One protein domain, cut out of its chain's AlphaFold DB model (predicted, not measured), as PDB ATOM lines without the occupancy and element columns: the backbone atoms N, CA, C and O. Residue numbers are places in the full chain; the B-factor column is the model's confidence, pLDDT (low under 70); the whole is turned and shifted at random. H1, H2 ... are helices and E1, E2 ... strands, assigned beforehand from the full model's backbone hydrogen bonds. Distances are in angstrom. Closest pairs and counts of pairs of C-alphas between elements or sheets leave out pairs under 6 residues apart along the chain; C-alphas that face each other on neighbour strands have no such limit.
ATOM      1  N   LEU A  44      17.673 -16.645 133.452       92.38
ATOM      2  CA  LEU A  44      17.789 -15.813 134.648       92.38
ATOM      3  C   LEU A  44      18.460 -16.552 135.808       92.38
ATOM      4  O   LEU A  44      19.362 -16.016 136.445       92.38
ATOM      5  N   ARG A  45      18.065 -17.803 136.067       89.38
ATOM      6  CA  ARG A  45      18.680 -18.621 137.124       89.38
ATOM      7  C   ARG A  45      20.120 -19.002 136.800       89.38
ATOM      8  O   ARG A  45      20.904 -19.196 137.725       89.38
ATOM      9  N   TYR A  46      20.454 -19.121 135.518       88.50
ATOM     10  CA  TYR A  46      21.816 -19.380 135.067       88.50
ATOM     11  C   TYR A  46      22.720 -18.154 135.256       88.50
ATOM     12  O   TYR A  46      23.790 -18.286 135.841       88.50
ATOM     13  N   GLU A  47      22.285 -16.965 134.826       87.69
ATOM     14  CA  GLU A  47      23.113 -15.751 134.884       87.69
ATOM     15  C   GLU A  47      23.147 -15.100 136.268       87.69
ATOM     16  O   GLU A  47      24.198 -14.650 136.718       87.69
ATOM     17  N   TRP A  48      22.003 -15.016 136.944       89.94
ATOM     18  CA  TRP A  48      21.860 -14.280 138.208       89.94
ATOM     19  C   TRP A  48      21.764 -15.203 139.424       89.94
ATOM     20  O   TRP A  48      21.668 -14.755 140.568       89.94
ATOM     21  N   GLY A  49      21.832 -16.514 139.194       87.06
ATOM     22  CA  GLY A  49      21.917 -17.511 140.245       87.06
ATOM     23  C   GLY A  49      20.639 -17.643 141.069       87.06
ATOM     24  O   GLY A  49      19.517 -17.374 140.632       87.06
ATOM     25  N   GLN A  50      20.812 -18.138 142.295       83.06
ATOM     26  CA  GLN A  50      19.683 -18.551 143.121       83.06
ATOM     27  C   GLN A  50      18.949 -17.416 143.846       83.06
ATOM     28  O   GLN A  50      17.822 -17.642 144.292       83.06
ATOM     29  N   TYR A  51      19.575 -16.245 143.954       83.38
ATOM     30  CA  TYR A  51      19.062 -15.086 144.692       83.38
ATOM     31  C   TYR A  51      18.101 -14.228 143.860       83.38
ATOM     32  O   TYR A  51      17.271 -13.518 144.414       83.38
ATOM     33  N   ALA A  52      18.123 -14.373 142.532       86.69
ATOM     34  CA  ALA A  52      17.104 -13.820 141.654       86.69
ATOM     35  C   ALA A  52      15.796 -14.626 141.799       86.69
ATOM     36  O   ALA A  52      15.559 -15.629 141.108       86.69
ATOM     37  N   HIS A  53      14.977 -14.243 142.779       83.56
ATOM     38  CA  HIS A  53      13.672 -14.839 143.045       83.56
ATOM     39  C   HIS A  53      12.619 -14.285 142.090       83.56
ATOM     40  O   HIS A  53      12.518 -13.080 141.915       83.56
ATOM     41  N   LEU A  54      11.773 -15.160 141.534       83.50
ATOM     42  CA  LEU A  54      10.763 -14.799 140.527       83.50
ATOM     43  C   LEU A  54       9.825 -13.659 140.956       83.50
ATOM     44  O   LEU A  54       9.378 -12.898 140.110       83.50
ATOM     45  N   ASN A  55       9.545 -13.536 142.256       85.31
ATOM     46  CA  ASN A  55       8.660 -12.497 142.793       85.31
ATOM     47  C   ASN A  55       9.280 -11.092 142.756       85.31
ATOM     48  O   ASN A  55       8.544 -10.114 142.833       85.31
ATOM     49  N   ASP A  56      10.605 -11.001 142.626       87.75
ATOM     50  CA  ASP A  56      11.352  -9.743 142.571       87.75
ATOM     51  C   ASP A  56      11.731  -9.365 141.128       87.75
ATOM     52  O   ASP A  56      12.406  -8.360 140.901       87.75
ATOM     53  N   ILE A  57      11.312 -10.176 140.150       92.62
ATOM     54  CA  ILE A  57      11.598  -9.968 138.732       92.62
ATOM     55  C   ILE A  57      10.415  -9.291 138.062       92.62
ATOM     56  O   ILE A  57       9.295  -9.800 138.065       92.62
ATOM     57  N   THR A  58      10.689  -8.181 137.386       94.19
ATOM     58  CA  THR A  58       9.738  -7.617 136.427       94.19
ATOM     59  C   THR A  58      10.037  -8.179 135.046       94.19
ATOM     60  O   THR A  58      11.158  -8.033 134.570       94.19
ATOM     61  N   MET A  59       9.051  -8.801 134.395       94.94
ATOM     62  CA  MET A  59       9.170  -9.279 133.015       94.94
ATOM     63  C   MET A  59       8.283  -8.449 132.085       94.94
ATOM     64  O   MET A  59       7.056  -8.465 132.205       94.94
ATOM     65  N   LEU A  60       8.905  -7.766 131.129       96.25
ATOM     66  CA  LEU A  60       8.237  -7.124 130.002       96.25
ATOM     67  C   LEU A  60       8.410  -7.966 128.741       96.25
ATOM     68  O   LEU A  60       9.337  -8.771 128.638       96.25
ATOM     69  N   ARG A  61       7.520  -7.755 127.773       95.06
ATOM     70  CA  ARG A  61       7.590  -8.394 126.460       95.06
ATOM     71  C   ARG A  61       7.478  -7.353 125.352       95.06
ATOM     72  O   ARG A  61       6.657  -6.444 125.465       95.06
ATOM     73  N   GLY A  62       8.297  -7.485 124.315       94.31
ATOM     74  CA  GLY A  62       8.287  -6.605 123.144       94.31
ATOM     75  C   GLY A  62       9.480  -6.846 122.222       94.31
ATOM     76  O   GLY A  62      10.448  -7.469 122.631       94.31
ATOM     77  N   ASP A  63       9.399  -6.359 120.985       93.12
ATOM     78  CA  ASP A  63      10.447  -6.497 119.958       93.12
ATOM     79  C   ASP A  63      11.561  -5.459 120.181       93.12
ATOM     80  O   ASP A  63      11.566  -4.376 119.585       93.12
ATOM     81  N   VAL A  64      12.457  -5.750 121.125       93.00
ATOM     82  CA  VAL A  64      13.594  -4.898 121.512       93.00
ATOM     83  C   VAL A  64      14.725  -5.022 120.494       93.00
ATOM     84  O   VAL A  64      15.423  -4.042 120.225       93.00
ATOM     85  N   THR A  65      14.887  -6.197 119.889       89.25
ATOM     86  CA  THR A  65      15.898  -6.479 118.861       89.25
ATOM     87  C   THR A  65      15.519  -5.981 117.460       89.25
ATOM     88  O   THR A  65      16.368  -5.984 116.557       89.25
ATOM     89  N   CYS A  66      14.286  -5.495 117.271       88.94
ATOM     90  CA  CYS A  66      13.735  -5.014 116.000       88.94
ATOM     91  C   CYS A  66      13.845  -6.049 114.872       88.94
ATOM     92  O   CYS A  66      14.182  -5.705 113.730       88.94
ATOM     93  N   ASP A  67      13.612  -7.320 115.179       85.56
ATOM     94  CA  ASP A  67      13.589  -8.415 114.205       85.56
ATOM     95  C   ASP A  67      12.184  -8.966 113.937       85.56
ATOM     96  O   ASP A  67      12.024  -9.835 113.076       85.56
ATOM     97  N   GLY A  68      11.168  -8.390 114.583       87.88
ATOM     98  CA  GLY A  68       9.773  -8.776 114.440       87.88
ATOM     99  C   GLY A  68       9.345  -9.920 115.358       87.88
ATOM    100  O   GLY A  68       8.193 -10.347 115.253       87.88
ATOM    101  N   GLN A  69      10.224 -10.419 116.232       87.56
ATOM    102  CA  GLN A  69       9.891 -11.399 117.266       87.56
ATOM    103  C   GLN A  69       9.733 -10.722 118.634       87.56
ATOM    104  O   GLN A  69      10.232  -9.633 118.889       87.56
ATOM    105  N   GLU A  70       8.943 -11.340 119.514       91.50
ATOM    106  CA  GLU A  70       8.712 -10.813 120.860       91.50
ATOM    107  C   GLU A  70       9.835 -11.270 121.800       91.50
ATOM    108  O   GLU A  70       9.938 -12.455 122.133       91.50
ATOM    109  N   ASP A  71      10.628 -10.323 122.293       92.94
ATOM    110  CA  ASP A  71      11.659 -10.580 123.294       92.94
ATOM    111  C   ASP A  71      11.108 -10.483 124.717       92.94
ATOM    112  O   ASP A  71      10.034  -9.928 124.970       92.94
ATOM    113  N   ARG A  72      11.875 -11.008 125.677       95.12
ATOM    114  CA  ARG A  72      11.593 -10.908 127.111       95.12
ATOM    115  C   ARG A  72      12.645 -10.023 127.744       95.12
ATOM    116  O   ARG A  72      13.835 -10.305 127.651       95.12
ATOM    117  N   VAL A  73      12.196  -8.988 128.436       95.94
ATOM    118  CA  VAL A  73      13.063  -8.113 129.220       95.94
ATOM    119  C   VAL A  73      12.800  -8.372 130.686       95.94
ATOM    120  O   VAL A  73      11.682  -8.180 131.154       95.94
ATOM    121  N   LEU A  74      13.827  -8.796 131.408       95.88
ATOM    122  CA  LEU A  74      13.768  -9.066 132.832       95.88
ATOM    123  C   LEU A  74      14.539  -7.968 133.562       95.88
ATOM    124  O   LEU A  74      15.675  -7.670 133.203       95.88
ATOM    125  N   GLY A  75      13.919  -7.359 134.567       95.19
ATOM    126  CA  GLY A  75      14.529  -6.370 135.450       95.19
ATOM    127  C   GLY A  75      14.557  -6.876 136.887       95.19
ATOM    128  O   GLY A  75      13.569  -7.450 137.350       95.19
ATOM    129  N   TRP A  76      15.675  -6.666 137.579       94.31
ATOM    130  CA  TRP A  76      15.855  -7.068 138.971       94.31
ATOM    131  C   TRP A  76      16.767  -6.099 139.716       94.31
ATOM    132  O   TRP A  76      17.850  -5.765 139.236       94.31
ATOM    133  N   LEU A  77      16.361  -5.683 140.914       92.06
ATOM    134  CA  LEU A  77      17.252  -5.001 141.846       92.06
ATOM    135  C   LEU A  77      17.991  -6.052 142.684       92.06
ATOM    136  O   LEU A  77      17.415  -6.624 143.608       92.06
ATOM    137  N   ASP A  78      19.262  -6.276 142.369       91.44
ATOM    138  CA  ASP A  78      20.168  -7.134 143.127       91.44
ATOM    139  C   ASP A  78      20.609  -6.414 144.406       91.44
ATOM    140  O   ASP A  78      21.395  -5.461 144.380       91.44
ATOM    141  N   ARG A  79      20.043  -6.869 145.525       88.62
ATOM    142  CA  ARG A  79      20.280  -6.338 146.874       88.62
ATOM    143  C   ARG A  79      21.343  -7.118 147.636       88.62
ATOM    144  O   ARG A  79      21.830  -6.643 148.658       88.62
ATOM    145  N   ASP A  80      21.673  -8.309 147.146       87.94
ATOM    146  CA  ASP A  80      22.494  -9.287 147.855       87.94
ATOM    147  C   ASP A  80      23.945  -9.287 147.362       87.94
ATOM    148  O   ASP A  80      24.810  -9.933 147.962       87.94
ATOM    149  N   SER A  81      24.236  -8.555 146.282       87.94
ATOM    150  CA  SER A  81      25.591  -8.435 145.763       87.94
ATOM    151  C   SER A  81      26.546  -7.837 146.810       87.94
ATOM    152  O   SER A  81      26.336  -6.732 147.330       87.94
ATOM    153  N   PRO A  82      27.671  -8.518 147.103       88.56
ATOM    154  CA  PRO A  82      28.678  -8.000 148.022       88.56
ATOM    155  C   PRO A  82      29.384  -6.756 147.469       88.56
ATOM    156  O   PRO A  82      30.066  -6.071 148.232       88.56
ATOM    157  N   GLU A  83      29.210  -6.445 146.185       88.81
ATOM    158  CA  GLU A  83      29.807  -5.310 145.477       88.81
ATOM    159  C   GLU A  83      28.923  -4.050 145.514       88.81
ATOM    160  O   GLU A  83      29.326  -3.004 145.025       88.81
ATOM    161  N   GLY A  84      27.745  -4.103 146.143       89.62
ATOM    162  CA  GLY A  84      26.809  -2.974 146.216       89.62
ATOM    163  C   GLY A  84      25.483  -3.274 145.532       89.62
ATOM    164  O   GLY A  84      25.217  -4.412 145.159       89.62
ATOM    165  N   LEU A  85      24.641  -2.255 145.392       90.75
ATOM    166  CA  LEU A  85      23.332  -2.402 144.765       90.75
ATOM    167  C   LEU A  85      23.465  -2.288 143.252       90.75
ATOM    168  O   LEU A  85      24.023  -1.316 142.738       90.75
ATOM    169  N   PHE A  86      22.886  -3.251 142.539       92.00
ATOM    170  CA  PHE A  86      22.834  -3.230 141.082       92.00
ATOM    171  C   PHE A  86      21.409  -3.404 140.597       92.00
ATOM    172  O   PHE A  86      20.699  -4.302 141.037       92.00
ATOM    173  N   TYR A  87      21.009  -2.592 139.626       93.25
ATOM    174  CA  TYR A  87      19.848  -2.919 138.818       93.25
ATOM    175  C   TYR A  87      20.313  -3.725 137.607       93.25
ATOM    176  O   TYR A  87      21.081  -3.239 136.776       93.25
ATOM    177  N   ARG A  88      19.885  -4.979 137.524       93.56
ATOM    178  CA  ARG A  88      20.226  -5.891 136.438       93.56
ATOM    179  C   ARG A  88      19.091  -5.919 135.428       93.56
ATOM    180  O   ARG A  88      17.921  -6.035 135.793       93.56
ATOM    181  N   VAL A  89      19.452  -5.832 134.156       95.00
ATOM    182  CA  VAL A  89      18.524  -5.989 133.037       95.00
ATOM    183  C   VAL A  89      19.019  -7.131 132.172       95.00
ATOM    184  O   VAL A  89      20.191  -7.155 131.814       95.00
ATOM    185  N   MET A  90      18.137  -8.067 131.838       93.69
ATOM    186  CA  MET A  90      18.393  -9.145 130.888       93.69
ATOM    187  C   MET A  90      17.421  -9.025 129.725       93.69
ATOM    188  O   MET A  90      16.218  -8.899 129.936       93.69
ATOM    189  N   LEU A  91      17.942  -9.116 128.510       92.75
ATOM    190  CA  LEU A  91      17.157  -9.370 127.312       92.75
ATOM    191  C   LEU A  91      17.330 -10.838 126.934       92.75
ATOM    192  O   LEU A  91      18.453 -11.279 126.698       92.75
ATOM    193  N   ALA A  92      16.222 -11.573 126.885       92.00
ATOM    194  CA  ALA A  92      16.149 -12.943 126.404       92.00
ATOM    195  C   ALA A  92      15.342 -12.987 125.100       92.00
ATOM    196  O   ALA A  92      14.183 -12.570 125.053       92.00
ATOM    197  N   THR A  93      15.965 -13.499 124.045       88.25
ATOM    198  CA  THR A  93      15.481 -13.447 122.663       88.25
ATOM    199  C   THR A  93      15.772 -14.769 121.961       88.25
ATOM    200  O   THR A  93      16.794 -15.405 122.213       88.25
ATOM    201  N   ASP A  94      14.866 -15.228 121.108       79.19
ATOM    202  CA  ASP A  94      15.032 -16.429 120.277       79.19
ATOM    203  C   ASP A  94      15.520 -16.112 118.855       79.19
ATOM    204  O   ASP A  94      15.737 -17.016 118.044       79.19
ATOM    205  N   ALA A  95      15.739 -14.831 118.562       66.25
ATOM    206  CA  ALA A  95      16.136 -14.352 117.250       66.25
ATOM    207  C   ALA A  95      17.651 -14.178 117.084       66.25
ATOM    208  O   ALA A  95      18.178 -14.258 115.969       66.25
ATOM    209  N   VAL A  96      18.371 -13.955 118.184       61.69
ATOM    210  CA  VAL A  96      19.831 -13.845 118.167       61.69
ATOM    211  C   VAL A  96      20.420 -15.241 117.957       61.69
ATOM    212  O   VAL A  96      20.120 -16.182 118.692       61.69
ATOM    213  N   GLY A  97      21.254 -15.392 116.921       57.69
ATOM    214  CA  GLY A  97      21.952 -16.649 116.659       57.69
ATOM    215  C   GLY A  97      22.746 -17.102 117.889       57.69
ATOM    216  O   GLY A  97      23.283 -16.276 118.619       57.69
ATOM    217  N   LYS A  98      22.845 -18.417 118.125       58.09
ATOM    218  CA  LYS A  98      23.542 -18.985 119.303       58.09
ATOM    219  C   LYS A  98      24.989 -18.507 119.447       58.09
ATOM    220  O   LYS A  98      25.493 -18.433 120.560       58.09
ATOM    221  N   ASP A  99      25.614 -18.152 118.330       57.81
ATOM    222  CA  ASP A  99      26.985 -17.641 118.255       57.81
ATOM    223  C   ASP A  99      27.105 -16.168 118.687       57.81
ATOM    224  O   ASP A  99      28.203 -15.617 118.741       57.81
ATOM    225  N   GLU A 100      25.974 -15.516 118.966       58.38
ATOM    226  CA  GLU A 100      25.884 -14.091 119.253       58.38
ATOM    227  C   GLU A 100      25.383 -13.758 120.671       58.38
ATOM    228  O   GLU A 100      25.265 -12.582 121.023       58.38
ATOM    229  N   ALA A 101      25.114 -14.781 121.481       64.50
ATOM    230  CA  ALA A 101      24.574 -14.677 122.831       64.50
ATOM    231  C   ALA A 101      25.652 -14.854 123.907       64.50
ATOM    232  O   ALA A 101      26.624 -15.578 123.695       64.50
ATOM    233  N   PHE A 102      25.446 -14.268 125.092       66.88
ATOM    234  CA  PHE A 102      26.296 -14.563 126.251       66.88
ATOM    235  C   PHE A 102      25.894 -15.890 126.913       66.88
ATOM    236  O   PHE A 102      26.751 -16.714 127.231       66.88
ATOM    237  N   SER A 103      24.587 -16.128 127.038       75.88
ATOM    238  CA  SER A 103      24.024 -17.379 127.556       75.88
ATOM    239  C   SER A 103      23.002 -17.955 126.586       75.88
ATOM    240  O   SER A 103      22.250 -17.209 125.963       75.88
ATOM    241  N   VAL A 104      22.932 -19.284 126.479       79.62
ATOM    242  CA  VAL A 104      21.968 -19.976 125.608       79.62
ATOM    243  C   VAL A 104      21.269 -21.095 126.373       79.62
ATOM    244  O   VAL A 104      21.924 -21.946 126.976       79.62
ATOM    245  N   LEU A 105      19.937 -21.144 126.298       81.00
ATOM    246  CA  LEU A 105      19.125 -22.231 126.840       81.00
ATOM    247  C   LEU A 105      18.050 -22.628 125.829       81.00
ATOM    248  O   LEU A 105      17.125 -21.873 125.535       81.00
ATOM    249  N   GLY A 106      18.169 -23.841 125.290       81.69
ATOM    250  CA  GLY A 106      17.295 -24.311 124.218       81.69
ATOM    251  C   GLY A 106      17.466 -23.472 122.950       81.69
ATOM    252  O   GLY A 106      18.488 -23.587 122.262       81.69
ATOM    253  N   ASN A 107      16.453 -22.654 122.654       78.25
ATOM    254  CA  ASN A 107      16.423 -21.752 121.500       78.25
ATOM    255  C   ASN A 107      16.519 -20.275 121.898       78.25
ATOM    256  O   ASN A 107      16.507 -19.432 121.015       78.25
ATOM    257  N   MET A 108      16.619 -19.963 123.192       83.19
ATOM    258  CA  MET A 108      16.817 -18.595 123.651       83.19
ATOM    259  C   MET A 108      18.284 -18.279 123.877       83.19
ATOM    260  O   MET A 108      19.021 -19.067 124.472       83.19
ATOM    261  N   ALA A 109      18.647 -17.081 123.456       84.88
ATOM    262  CA  ALA A 109      19.847 -16.349 123.783       84.88
ATOM    263  C   ALA A 109      19.522 -15.295 124.849       84.88
ATOM    264  O   ALA A 109      18.467 -14.666 124.788       84.88
ATOM    265  N   ALA A 110      20.428 -15.068 125.796       87.00
ATOM    266  CA  ALA A 110      20.340 -13.956 126.732       87.00
ATOM    267  C   ALA A 110      21.602 -13.097 126.728       87.00
ATOM    268  O   ALA A 110      22.722 -13.566 126.486       87.00
ATOM    269  N   MET A 111      21.374 -11.819 127.009       86.75
ATOM    270  CA  MET A 111      22.394 -10.852 127.367       86.75
ATOM    271  C   MET A 111      21.903 -10.015 128.533       86.75
ATOM    272  O   MET A 111      20.757  -9.561 128.533       86.75
ATOM    273  N   SER A 112      22.785  -9.764 129.493       88.81
ATOM    274  CA  SER A 112      22.486  -8.902 130.626       88.81
ATOM    275  C   SER A 112      23.459  -7.741 130.765       88.81
ATOM    276  O   SER A 112      24.599  -7.775 130.308       88.81
ATOM    277  N   VAL A 113      22.971  -6.684 131.402       90.50
ATOM    278  CA  VAL A 113      23.753  -5.541 131.855       90.50
ATOM    279  C   VAL A 113      23.478  -5.331 133.338       90.50
ATOM    280  O   VAL A 113      22.349  -5.491 133.804       90.50
ATOM    281  N   SER A 114      24.525  -4.999 134.088       91.69
ATOM    282  CA  SER A 114      24.424  -4.626 135.500       91.69
ATOM    283  C   SER A 114      24.692  -3.134 135.618       91.69
ATOM    284  O   SER A 114      25.692  -2.644 135.103       91.69
ATOM    285  N   LEU A 115      23.772  -2.411 136.247       91.56
ATOM    286  CA  LEU A 115      23.813  -0.958 136.372       91.56
ATOM    287  C   LEU A 115      24.002  -0.600 137.846       91.56
ATOM    288  O   LEU A 115      23.170  -1.013 138.660       91.56
ATOM    289  N   PRO A 116      25.056   0.145 138.222       91.81
ATOM    290  CA  PRO A 116      25.282   0.489 139.614       91.81
ATOM    291  C   PRO A 116      24.162   1.403 140.112       91.81
ATOM    292  O   PRO A 116      23.904   2.471 139.548       91.81
ATOM    293  N   ALA A 117      23.495   0.959 141.171       90.50
ATOM    294  CA  ALA A 117      22.351   1.633 141.768       90.50
ATOM    295  C   ALA A 117      22.690   2.377 143.058       90.50
ATOM    296  O   ALA A 117      21.914   3.218 143.501       90.50
ATOM    297  N   ASP A 118      23.873   2.130 143.614       89.19
ATOM    298  CA  ASP A 118      24.436   2.887 144.718       89.19
ATOM    299  C   ASP A 118      25.915   3.219 144.486       89.19
ATOM    300  O   ASP A 118      26.551   2.812 143.508       89.19
ATOM    301  N   ARG A 119      26.482   4.004 145.408       88.44
ATOM    302  CA  ARG A 119      27.881   4.445 145.325       88.44
ATOM    303  C   ARG A 119      28.855   3.280 145.413       88.44
ATOM    304  O   ARG A 119      29.917   3.337 144.803       88.44
ATOM    305  N   LYS A 120      28.518   2.251 146.188       90.12
ATOM    306  CA  LYS A 120      29.367   1.074 146.328       90.12
ATOM    307  C   LYS A 120      29.453   0.341 144.989       90.12
ATOM    308  O   LYS A 120      30.562   0.172 144.490       90.12
ATOM    309  N   GLY A 121      28.315   0.052 144.359       87.12
ATOM    310  CA  GLY A 121      28.257  -0.549 143.032       87.12
ATOM    311  C   GLY A 121      28.984   0.290 141.985       87.12
ATOM    312  O   GLY A 121      29.729  -0.255 141.173       87.12
ATOM    313  N   ALA A 122      28.849   1.620 142.044       88.44
ATOM    314  CA  ALA A 122      29.559   2.521 141.136       88.44
ATOM    315  C   ALA A 122      31.081   2.395 141.280       88.44
ATOM    316  O   ALA A 122      31.771   2.202 140.286       88.44
ATOM    317  N   VAL A 123      31.601   2.410 142.513       88.56
ATOM    318  CA  VAL A 123      33.034   2.209 142.785       88.56
ATOM    319  C   VAL A 123      33.510   0.845 142.282       88.56
ATOM    320  O   VAL A 123      34.578   0.765 141.682       88.56
ATOM    321  N   HIS A 124      32.727  -0.215 142.497       87.62
ATOM    322  CA  HIS A 124      33.074  -1.562 142.038       87.62
ATOM    323  C   HIS A 124      33.084  -1.701 140.509       87.62
ATOM    324  O   HIS A 124      33.896  -2.453 139.981       87.62
ATOM    325  N   MET A 125      32.239  -0.951 139.799       87.31
ATOM    326  CA  MET A 125      32.246  -0.882 138.333       87.31
ATOM    327  C   MET A 125      33.181   0.195 137.768       87.31
ATOM    328  O   MET A 125      33.129   0.465 136.570       87.31
ATOM    329  N   GLU A 126      33.994   0.839 138.612       86.38
ATOM    330  CA  GLU A 126      34.832   1.988 138.236       86.38
ATOM    331  C   GLU A 126      34.035   3.124 137.557       86.38
ATOM    332  O   GLU A 126      34.569   3.943 136.807       86.38
ATOM    333  N   ALA A 127      32.733   3.197 137.840       82.56
ATOM    334  CA  ALA A 127      31.862   4.268 137.400       82.56
ATOM    335  C   ALA A 127      32.059   5.498 138.295       82.56
ATOM    336  O   ALA A 127      32.240   5.389 139.510       82.56
ATOM    337  N   GLY A 128      31.996   6.691 137.697       83.50
ATOM    338  CA  GLY A 128      32.182   7.943 138.437       83.50
ATOM    339  C   GLY A 128      31.106   8.187 139.500       83.50
ATOM    340  O   GLY A 128      31.414   8.700 140.570       83.50
ATOM    341  N   GLU A 129      29.862   7.797 139.218       86.50
ATOM    342  CA  GLU A 129      28.696   7.967 140.088       86.50
ATOM    343  C   GLU A 129      27.678   6.837 139.835       86.50
ATOM    344  O   GLU A 129      27.720   6.200 138.774       86.50
ATOM    345  N   PRO A 130      26.739   6.588 140.768       87.44
ATOM    346  CA  PRO A 130      25.598   5.710 140.527       87.44
ATOM    347  C   PRO A 130      24.765   6.196 139.339       87.44
ATOM    348  O   PRO A 130      24.643   7.400 139.082       87.44
ATOM    349  N   LEU A 131      24.151   5.258 138.622       88.50
ATOM    350  CA  LEU A 131      23.293   5.614 137.494       88.50
ATOM    351  C   LEU A 131      21.907   6.085 137.939       88.50
ATOM    352  O   LEU A 131      21.304   6.911 137.260       88.50
ATOM    353  N   PHE A 132      21.447   5.613 139.094       88.25
ATOM    354  CA  PHE A 132      20.186   6.018 139.707       88.25
ATOM    355  C   PHE A 132      20.431   7.074 140.791       88.25
ATOM    356  O   PHE A 132      21.468   7.084 141.456       88.25
ATOM    357  N   CYS A 133      19.486   7.993 140.956       84.50
ATOM    358  CA  CYS A 133      19.560   9.111 141.890       84.50
ATOM    359  C   CYS A 133      18.841   8.863 143.210       84.50
ATOM    360  O   CYS A 133      18.948   9.700 144.115       84.50
ATOM    361  N   SER A 134      18.135   7.739 143.351       76.50
ATOM    362  CA  SER A 134      17.655   7.300 144.656       76.50
ATOM    363  C   SER A 134      18.780   7.326 145.680       76.50
ATOM    364  O   SER A 134      19.814   6.679 145.541       76.50
ATOM    365  N   ARG A 135      18.557   8.114 146.732       65.44
ATOM    366  CA  ARG A 135      19.436   8.195 147.906       65.44
ATOM    367  C   ARG A 135      18.973   7.276 149.037       65.44
ATOM    368  O   ARG A 135      19.558   7.312 150.116       65.44
ATOM    369  N   GLY A 136      17.888   6.530 148.819       59.91
ATOM    370  CA  GLY A 136      17.397   5.528 149.758       59.91
ATOM    371  C   GLY A 136      18.186   4.227 149.651       59.91
ATOM    372  O   GLY A 136      18.865   3.987 148.657       59.91
ATOM    373  N   GLU A 137      18.058   3.366 150.660       63.41
ATOM    374  CA  GLU A 137      18.704   2.046 150.665       63.41
ATOM    375  C   GLU A 137      18.212   1.136 149.529       63.41
ATOM    376  O   GLU A 137      18.880   0.159 149.227       63.41
ATOM    377  N   LEU A 138      17.066   1.429 148.896       72.19
ATOM    378  CA  LEU A 138      16.496   0.633 147.807       72.19
ATOM    379  C   LEU A 138      15.805   1.547 146.775       72.19
ATOM    380  O   LEU A 138      14.739   2.086 147.081       72.19
ATOM    381  N   PRO A 139      16.370   1.761 145.571       75.06
ATOM    382  CA  PRO A 139      15.670   2.473 144.505       75.06
ATOM    383  C   PRO A 139      14.426   1.704 144.062       75.06
ATOM    384  O   PRO A 139      14.484   0.502 143.801       75.06
ATOM    385  N   GLU A 140      13.306   2.407 143.931       83.94
ATOM    386  CA  GLU A 140      12.130   1.881 143.244       83.94
ATOM    387  C   GLU A 140      12.286   2.184 141.752       83.94
ATOM    388  O   GLU A 140      12.017   3.292 141.300       83.94
ATOM    389  N   VAL A 141      12.804   1.214 140.998       89.44
ATOM    390  CA  VAL A 141      13.035   1.370 139.558       89.44
ATOM    391  C   VAL A 141      11.840   0.817 138.795       89.44
ATOM    392  O   VAL A 141      11.538  -0.374 138.856       89.44
ATOM    393  N   THR A 142      11.191   1.682 138.030       92.19
ATOM    394  CA  THR A 142      10.197   1.293 137.037       92.19
ATOM    395  C   THR A 142      10.900   0.962 135.727       92.19
ATOM    396  O   THR A 142      11.701   1.748 135.220       92.19
ATOM    397  N   ILE A 143      10.580  -0.201 135.159       95.06
ATOM    398  CA  ILE A 143      11.026  -0.615 133.830       95.06
ATOM    399  C   ILE A 143       9.854  -0.544 132.851       95.06
ATOM    400  O   ILE A 143       8.763  -1.040 133.134       95.06
ATOM    401  N   THR A 144      10.077   0.064 131.689       96.81
ATOM    402  CA  THR A 144       9.089   0.169 130.603       96.81
ATOM    403  C   THR A 144       9.756  -0.003 129.244       96.81
ATOM    404  O   THR A 144      10.958   0.221 129.114       96.81
ATOM    405  N   LEU A 145       8.977  -0.347 128.220       97.56
ATOM    406  CA  LEU A 145       9.433  -0.286 126.831       97.56
ATOM    407  C   LEU A 145       8.960   1.022 126.192       97.56
ATOM    408  O   LEU A 145       7.780   1.363 126.276       97.56
ATOM    409  N   GLU A 146       9.879   1.740 125.554       96.50
ATOM    410  CA  GLU A 146       9.589   2.933 124.752       96.50
ATOM    411  C   GLU A 146       9.897   2.653 123.281       96.50
ATOM    412  O   GLU A 146      10.771   1.846 122.959       96.50
ATOM    413  N   SER A 147       9.192   3.330 122.379       96.25
ATOM    414  CA  SER A 147       9.417   3.213 120.939       96.25
ATOM    415  C   SER A 147       9.851   4.549 120.357       96.25
ATOM    416  O   SER A 147       9.194   5.569 120.553       96.25
ATOM    417  N   TYR A 148      10.931   4.501 119.591       96.06
ATOM    418  CA  TYR A 148      11.503   5.601 118.838       96.06
ATOM    419  C   TYR A 148      11.499   5.263 117.353       96.06
ATOM    420  O   TYR A 148      11.653   4.107 116.945       96.06
ATOM    421  N   THR A 149      11.376   6.283 116.514       95.88
ATOM    422  CA  THR A 149      11.719   6.128 115.104       95.88
ATOM    423  C   THR A 149      13.212   5.833 114.967       95.88
ATOM    424  O   THR A 149      14.027   6.215 115.809       95.88
ATOM    425  N   LYS A 150      13.608   5.207 113.854       91.31
ATOM    426  CA  LYS A 150      15.028   4.958 113.575       91.31
ATOM    427  C   LYS A 150      15.863   6.245 113.621       91.31
ATOM    428  O   LYS A 150      16.975   6.229 114.128       91.31
ATOM    429  N   ALA A 151      15.333   7.357 113.109       94.06
ATOM    430  CA  ALA A 151      16.041   8.635 113.119       94.06
ATOM    431  C   ALA A 151      16.275   9.163 114.545       94.06
ATOM    432  O   ALA A 151      17.357   9.662 114.835       94.06
ATOM    433  N   GLU A 152      15.296   9.012 115.439       96.44
ATOM    434  CA  GLU A 152      15.426   9.407 116.847       96.44
ATOM    435  C   GLU A 152      16.400   8.501 117.604       96.44
ATOM    436  O   GLU A 152      17.262   9.009 118.315       96.44
ATOM    437  N   ALA A 153      16.332   7.181 117.403       94.38
ATOM    438  CA  ALA A 153      17.277   6.245 118.014       94.38
ATOM    439  C   ALA A 153      18.727   6.566 117.608       94.38
ATOM    440  O   ALA A 153      19.617   6.606 118.458       94.38
ATOM    441  N   VAL A 154      18.962   6.885 116.329       93.00
ATOM    442  CA  VAL A 154      20.274   7.337 115.834       93.00
ATOM    443  C   VAL A 154      20.671   8.680 116.445       93.00
ATOM    444  O   VAL A 154      21.832   8.864 116.790       93.00
ATOM    445  N   ALA A 155      19.738   9.622 116.592       94.69
ATOM    446  CA  ALA A 155      20.031  10.926 117.180       94.69
ATOM    447  C   ALA A 155      20.419  10.831 118.666       94.69
ATOM    448  O   ALA A 155      21.283  11.583 119.109       94.69
ATOM    449  N   LEU A 156      19.811   9.905 119.415       94.38
ATOM    450  CA  LEU A 156      20.109   9.672 120.830       94.38
ATOM    451  C   LEU A 156      21.414   8.889 121.024       94.38
ATOM    452  O   LEU A 156      22.229   9.243 121.865       94.38
ATOM    453  N   THR A 157      21.631   7.838 120.232       92.19
ATOM    454  CA  THR A 157      22.774   6.923 120.415       92.19
ATOM    455  C   THR A 157      24.012   7.296 119.603       92.19
ATOM    456  O   THR A 157      25.108   6.830 119.900       92.19
ATOM    457  N   GLY A 158      23.853   8.082 118.536       91.62
ATOM    458  CA  GLY A 158      24.885   8.313 117.523       91.62
ATOM    459  C   GLY A 158      25.139   7.121 116.590       91.62
ATOM    460  O   GLY A 158      26.076   7.171 115.793       91.62
ATOM    461  N   LEU A 159      24.337   6.050 116.666       89.44
ATOM    462  CA  LEU A 159      24.617   4.765 116.018       89.44
ATOM    463  C   LEU A 159      23.511   4.356 115.039       89.44
ATOM    464  O   LEU A 159      22.336   4.280 115.386       89.44
ATOM    465  N   GLY A 160      23.900   4.078 113.789       87.44
ATOM    466  CA  GLY A 160      23.001   3.773 112.661       87.44
ATOM    467  C   GLY A 160      22.192   2.474 112.784       87.44
ATOM    468  O   GLY A 160      21.219   2.268 112.047       87.44
ATOM    469  N   ASP A 161      22.627   1.595 113.678       86.62
ATOM    470  CA  ASP A 161      22.136   0.243 113.936       86.62
ATOM    471  C   ASP A 161      21.413   0.101 115.287       86.62
ATOM    472  O   ASP A 161      21.039  -1.011 115.670       86.62
ATOM    473  N   ALA A 162      21.159   1.215 115.980       89.88
ATOM    474  CA  ALA A 162      20.318   1.239 117.168       89.88
ATOM    475  C   ALA A 162      18.852   0.920 116.829       89.88
ATOM    476  O   ALA A 162      18.254   1.489 115.907       89.88
ATOM    477  N   CYS A 163      18.275   0.004 117.599       91.25
ATOM    478  CA  CYS A 163      16.872  -0.382 117.518       91.25
ATOM    479  C   CYS A 163      15.959   0.725 118.056       91.25
ATOM    480  O   CYS A 163      16.329   1.462 118.963       91.25
ATOM    481  N   GLY A 164      14.763   0.860 117.479       93.62
ATOM    482  CA  GLY A 164      13.801   1.889 117.886       93.62
ATOM    483  C   GLY A 164      13.104   1.562 119.206       93.62
ATOM    484  O   GLY A 164      12.791   2.461 119.982       93.62
ATOM    485  N   THR A 165      12.879   0.281 119.482       95.75
ATOM    486  CA  THR A 165      12.366  -0.172 120.775       95.75
ATOM    487  C   THR A 165      13.496  -0.162 121.799       95.75
ATOM    488  O   THR A 165      14.543  -0.770 121.586       95.75
ATOM    489  N   THR A 166      13.293   0.519 122.923       95.69
ATOM    490  CA  THR A 166      14.291   0.649 123.988       95.69
ATOM    491  C   THR A 166      13.703   0.295 125.343       95.69
ATOM    492  O   THR A 166      12.506   0.450 125.592       95.69
ATOM    493  N   ILE A 167      14.572  -0.170 126.234       97.12
ATOM    494  CA  ILE A 167      14.246  -0.409 127.633       97.12
ATOM    495  C   ILE A 167      14.521   0.887 128.393       97.12
ATOM    496  O   ILE A 167      15.672   1.315 128.485       97.12
ATOM    497  N   ARG A 168      13.477   1.498 128.952       96.25
ATOM    498  CA  ARG A 168      13.594   2.645 129.854       96.25
ATOM    499  C   ARG A 168      13.579   2.179 131.302       96.25
ATOM    500  O   ARG A 168      12.712   1.398 131.692       96.25
ATOM    501  N   LEU A 169      14.506   2.717 132.084       94.88
ATOM    502  CA  LEU A 169      14.607   2.561 133.529       94.88
ATOM    503  C   LEU A 169      14.446   3.931 134.180       94.88
ATOM    504  O   LEU A 169      15.119   4.887 133.787       94.88
ATOM    505  N   ASP A 170      13.558   4.026 135.158       92.50
ATOM    506  CA  ASP A 170      13.212   5.279 135.821       92.50
ATOM    507  C   ASP A 170      13.086   5.056 137.329       92.50
ATOM    508  O   ASP A 170      12.346   4.172 137.753       92.50
ATOM    509  N   ASP A 171      13.812   5.831 138.134       88.62
ATOM    510  CA  ASP A 171      13.733   5.786 139.599       88.62
ATOM    511  C   ASP A 171      12.833   6.880 140.197       88.62
ATOM    512  O   ASP A 171      12.772   7.045 141.417       88.62
ATOM    513  N   GLY A 172      12.157   7.655 139.342       85.44
ATOM    514  CA  GLY A 172      11.241   8.726 139.718       85.44
ATOM    515  C   GLY A 172      11.914   9.974 140.293       85.44
ATOM    516  O   GLY A 172      11.210  10.880 140.744       85.44
ATOM    517  N   LEU A 173      13.251  10.039 140.309       82.94
ATOM    518  CA  LEU A 173      13.998  11.111 140.970       82.94
ATOM    519  C   LEU A 173      14.908  11.891 140.022       82.94
ATOM    520  O   LEU A 173      15.099  13.090 140.239       82.94
ATOM    521  N   CYS A 174      15.467  11.254 138.991       81.75
ATOM    522  CA  CYS A 174      16.266  11.949 137.980       81.75
ATOM    523  C   CYS A 174      16.070  11.403 136.565       81.75
ATOM    524  O   CYS A 174      15.086  10.723 136.282       81.75
ATOM    525  N   ASP A 175      16.979  11.764 135.654       84.94
ATOM    526  CA  ASP A 175      16.906  11.362 134.258       84.94
ATOM    527  C   ASP A 175      16.870   9.845 134.100       84.94
ATOM    528  O   ASP A 175      17.721   9.109 134.603       84.94
ATOM    529  N   SER A 176      15.879   9.395 133.336       91.69
ATOM    530  CA  SER A 176      15.692   7.993 133.001       91.69
ATOM    531  C   SER A 176      16.839   7.474 132.135       91.69
ATOM    532  O   SER A 176      17.248   8.130 131.168       91.69
ATOM    533  N   ILE A 177      17.265   6.247 132.404       93.62
ATOM    534  CA  ILE A 177      18.249   5.527 131.600       93.62
ATOM    535  C   ILE A 177      17.513   4.800 130.477       93.62
ATOM    536  O   ILE A 177      16.458   4.207 130.698       93.62
ATOM    537  N   ARG A 178      18.078   4.817 129.272       95.50
ATOM    538  CA  ARG A 178      17.581   4.063 128.119       95.50
ATOM    539  C   ARG A 178      18.646   3.104 127.631       95.50
ATOM    540  O   ARG A 178      19.797   3.497 127.459       95.50
ATOM    541  N   LEU A 179      18.255   1.859 127.405       95.56
ATOM    542  CA  LEU A 179      19.116   0.824 126.850       95.56
ATOM    543  C   LEU A 179      18.636   0.504 125.437       95.56
ATOM    544  O   LEU A 179      17.538  -0.027 125.238       95.56
ATOM    545  N   PHE A 180      19.445   0.868 124.451       94.12
ATOM    546  CA  PHE A 180      19.188   0.603 123.040       94.12
ATOM    547  C   PHE A 180      19.908  -0.668 122.614       94.12
ATOM    548  O   PHE A 180      21.093  -0.833 122.904       94.12
ATOM    549  N   TRP A 181      19.208  -1.551 121.905       90.88
ATOM    550  CA  TRP A 181      19.834  -2.729 121.315       90.88
ATOM    551  C   TRP A 181      20.539  -2.377 120.004       90.88
ATOM    552  O   TRP A 181      19.956  -1.736 119.126       90.88
ATOM    553  N   LEU A 182      21.780  -2.832 119.849       87.19
ATOM    554  CA  LEU A 182      22.538  -2.718 118.608       87.19
ATOM    555  C   LEU A 182      22.370  -3.964 117.743       87.19
ATOM    556  O   LEU A 182      22.919  -5.045 118.017       87.19
ATOM    557  N   ARG A 183      21.653  -3.789 116.632       78.69
ATOM    558  CA  ARG A 183      21.455  -4.850 115.653       78.69
ATOM    559  C   ARG A 183      22.650  -4.920 114.708       78.69
ATOM    560  O   ARG A 183      22.719  -4.209 113.708       78.69
ATOM    561  N   ARG A 184      23.573  -5.845 114.971       70.12
ATOM    562  CA  ARG A 184      24.654  -6.130 114.021       70.12
ATOM    563  C   ARG A 184      24.148  -6.945 112.821       70.12
ATOM    564  O   ARG A 184      23.176  -7.691 112.941       70.12
ATOM    565  N   PRO A 185      24.805  -6.827 111.654       60.78
ATOM    566  CA  PRO A 185      24.549  -7.711 110.524       60.78
ATOM    567  C   PRO A 185      24.810  -9.174 110.907       60.78
ATOM    568  O   PRO A 185      25.851  -9.465 111.498       60.78
ATOM    569  N   LEU A 186      23.895 -10.069 110.522       57.41
ATOM    570  CA  LEU A 186      23.991 -11.516 110.752       57.41
ATOM    571  C   LEU A 186      25.352 -12.071 110.297       57.41
ATOM    572  O   LEU A 186      25.808 -11.769 109.190       57.41
ATOM    573  N   GLY A 187      25.971 -12.918 111.127       53.00
ATOM    574  CA  GLY A 187      27.189 -13.657 110.767       53.00
ATOM    575  C   GLY A 187      28.507 -12.928 111.046       53.00
ATOM    576  O   GLY A 187      29.541 -13.307 110.492       53.00
ATOM    577  N   ARG A 188      28.502 -11.890 111.894       56.06
ATOM    578  CA  ARG A 188      29.734 -11.322 112.464       56.06
ATOM    579  C   ARG A 188      29.896 -11.761 113.925       56.06
ATOM    580  O   ARG A 188      28.940 -11.605 114.680       56.06
ATOM    581  N   PRO A 189      31.087 -12.243 114.337       52.00
ATOM    582  CA  PRO A 189      31.359 -12.592 115.729       52.00
ATOM    583  C   PRO A 189      31.072 -11.434 116.689       52.00
ATOM    584  O   PRO A 189      31.251 -10.255 116.349       52.00
ATOM    585  N   VAL A 190      30.650 -11.779 117.902       53.56
ATOM    586  CA  VAL A 190      30.356 -10.810 118.960       53.56
ATOM    587  C   VAL A 190      31.609 -10.533 119.759       53.56
ATOM    588  O   VAL A 190      31.825 -11.098 120.820       53.56
ATOM    589  N   ASP A 191      32.402  -9.599 119.254       48.12
ATOM    590  CA  ASP A 191      33.264  -8.804 120.119       48.12
ATOM    591  C   ASP A 191      32.508  -7.503 120.444       48.12
ATOM    592  O   ASP A 191      32.285  -6.664 119.560       48.12
ATOM    593  N   GLY A 192      32.044  -7.352 121.689       53.94
ATOM    594  CA  GLY A 192      31.567  -6.077 122.244       53.94
ATOM    595  C   GLY A 192      30.122  -6.022 122.756       53.94
ATOM    596  O   GLY A 192      29.312  -6.925 122.564       53.94
ATOM    597  N   GLU A 193      29.830  -4.902 123.420       62.28
ATOM    598  CA  GLU A 193      28.555  -4.548 124.049       62.28
ATOM    599  C   GLU A 193      27.412  -4.474 123.016       62.28
ATOM    600  O   GLU A 193      27.580  -3.939 121.916       62.28
ATOM    601  N   ARG A 194      26.236  -5.030 123.354       78.81
ATOM    602  CA  ARG A 194      25.012  -4.930 122.528       78.81
ATOM    603  C   ARG A 194      24.032  -3.878 123.021       78.81
ATOM    604  O   ARG A 194      23.168  -3.463 122.252       78.81
ATOM    605  N   PHE A 195      24.165  -3.459 124.273       88.00
ATOM    606  CA  PHE A 195      23.411  -2.341 124.805       88.00
ATOM    607  C   PHE A 195      24.208  -1.062 124.652       88.00
ATOM    608  O   PHE A 195      25.379  -1.007 125.013       88.00
ATOM    609  N   VAL A 196      23.534  -0.026 124.177       90.94
ATOM    610  CA  VAL A 196      24.017   1.345 124.267       90.94
ATOM    611  C   VAL A 196      23.173   2.057 125.292       90.94
ATOM    612  O   VAL A 196      21.946   2.114 125.180       90.94
ATOM    613  N   LEU A 197      23.854   2.572 126.305       92.19
ATOM    614  CA  LEU A 197      23.234   3.342 127.358       92.19
ATOM    615  C   LEU A 197      23.128   4.800 126.917       92.19
ATOM    616  O   LEU A 197      24.125   5.431 126.573       92.19
ATOM    617  N   HIS A 198      21.916   5.337 126.978       92.19
ATOM    618  CA  HIS A 198      21.646   6.762 126.842       92.19
ATOM    619  C   HIS A 198      21.021   7.290 128.131       92.19
ATOM    620  O   HIS A 198      20.069   6.707 128.656       92.19
ATOM    621  N   ARG A 199      21.536   8.414 128.624       89.06
ATOM    622  CA  ARG A 199      21.000   9.150 129.770       89.06
ATOM    623  C   ARG A 199      20.896  10.616 129.358       89.06
ATOM    624  O   ARG A 199      21.841  11.134 128.765       89.06
ATOM    625  N   ASN A 200      19.736  11.224 129.603       73.44
ATOM    626  CA  ASN A 200      19.554  12.663 129.385       73.44
ATOM    627  C   ASN A 200      20.306  13.474 130.440       73.44
ATOM    628  O   ASN A 200      20.493  12.929 131.551       73.44
TER     629      ASN A 200
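What this domain is: This is residues 44 to 200 of the 200 residues of an uncharacterized protein of Oceanibaculum indicum P24 (UniProt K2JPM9). Two strongly twisted sheets lie face to face as a sandwich, the five strands E1 to E5 in one layer and the four strands E6 to E9 in the other, their strands crossed at 30 degrees. H3 packs on the outside of the second layer, while H1 and H2 only graze the first. The 157 printed residues hold three named helices and nine named strands, in the order H1 E1 E2 E3 E4 E5 H2 E6 H3 E7 E8 E9; the sheets run E1 E2 E3 E5 E4 and E6 E7 E8 E9, both antiparallel. The class is mixed, with under half of the residues in named elements. The whole is compact, with a radius of gyration of the C-alphas of 15.2 A and spans of 42 by 36 by 27 A.

Where its parts are: Find C-alpha 58 at (9.738, -7.617, 136.427), where E1, residues 58 to 62, begins. E2, residues 71 to 78, runs 21.9 A, and E3, residues 86 to 93, runs 22.3 A. After E4, residues 103 to 105, look for C-alpha 108 at (16.817, -18.595, 123.651); from there E5, residues 108 to 116, runs 26.3 A. In the second sheet find E6, residues 142 to 147, E7, residues 162 to 170 and 20.4 A long, E8, residues 177 to 182, and E9, residues 195 to 199, ending at (21.000, 9.150, 129.770). The helices are H1, residues 44 to 47, H2, residues 119 to 124, and H3, residues 150 to 157.

How they stand to each other: In the first sheet, E1 E2 E3 is a meander, each strand the antiparallel neighbour of the one before. Look at N 60 and O 73, 2.8 A, for E1 and E2; N 74 and O 90, 2.8 A, for E2 and E3; N 89 and O 113, 2.9 A, for E3 and E5; and N 110 and O 103, 2.8 A, for the hairpin E4 and E5. Across the sandwich, the closest C-alphas of E1 and E6 are those of Leu 60 and Thr 144, 7.4 A apart. The second sheet shows N 144 and O 168, 3.0 A, for E6 and E7; its meander E7 E8 E9 shows N 167 and O 179, 3.1 A, and N 180 and O 196, 2.9 A. E7 bends by 73 degrees at residue 165. H3 is on this sheet at a height over the sheet of 8.4 A, its closest C-alphas to E7 being Lys 150 and Gly 164, 5.4 A. Every O i to N i+4 pair is within hydrogen-bond range in H2 and H3; H1 is too short for such a pair.

The domain as a whole: The two C-alphas farthest apart, those of Gly 136 and Gly 187, are 44.5 A apart. The printed part has no cut. The links H2 to E6 and E8 to E9 are long. Confidence is under 70 at residues 95 to 102, 135 to 137 and 185 to 193.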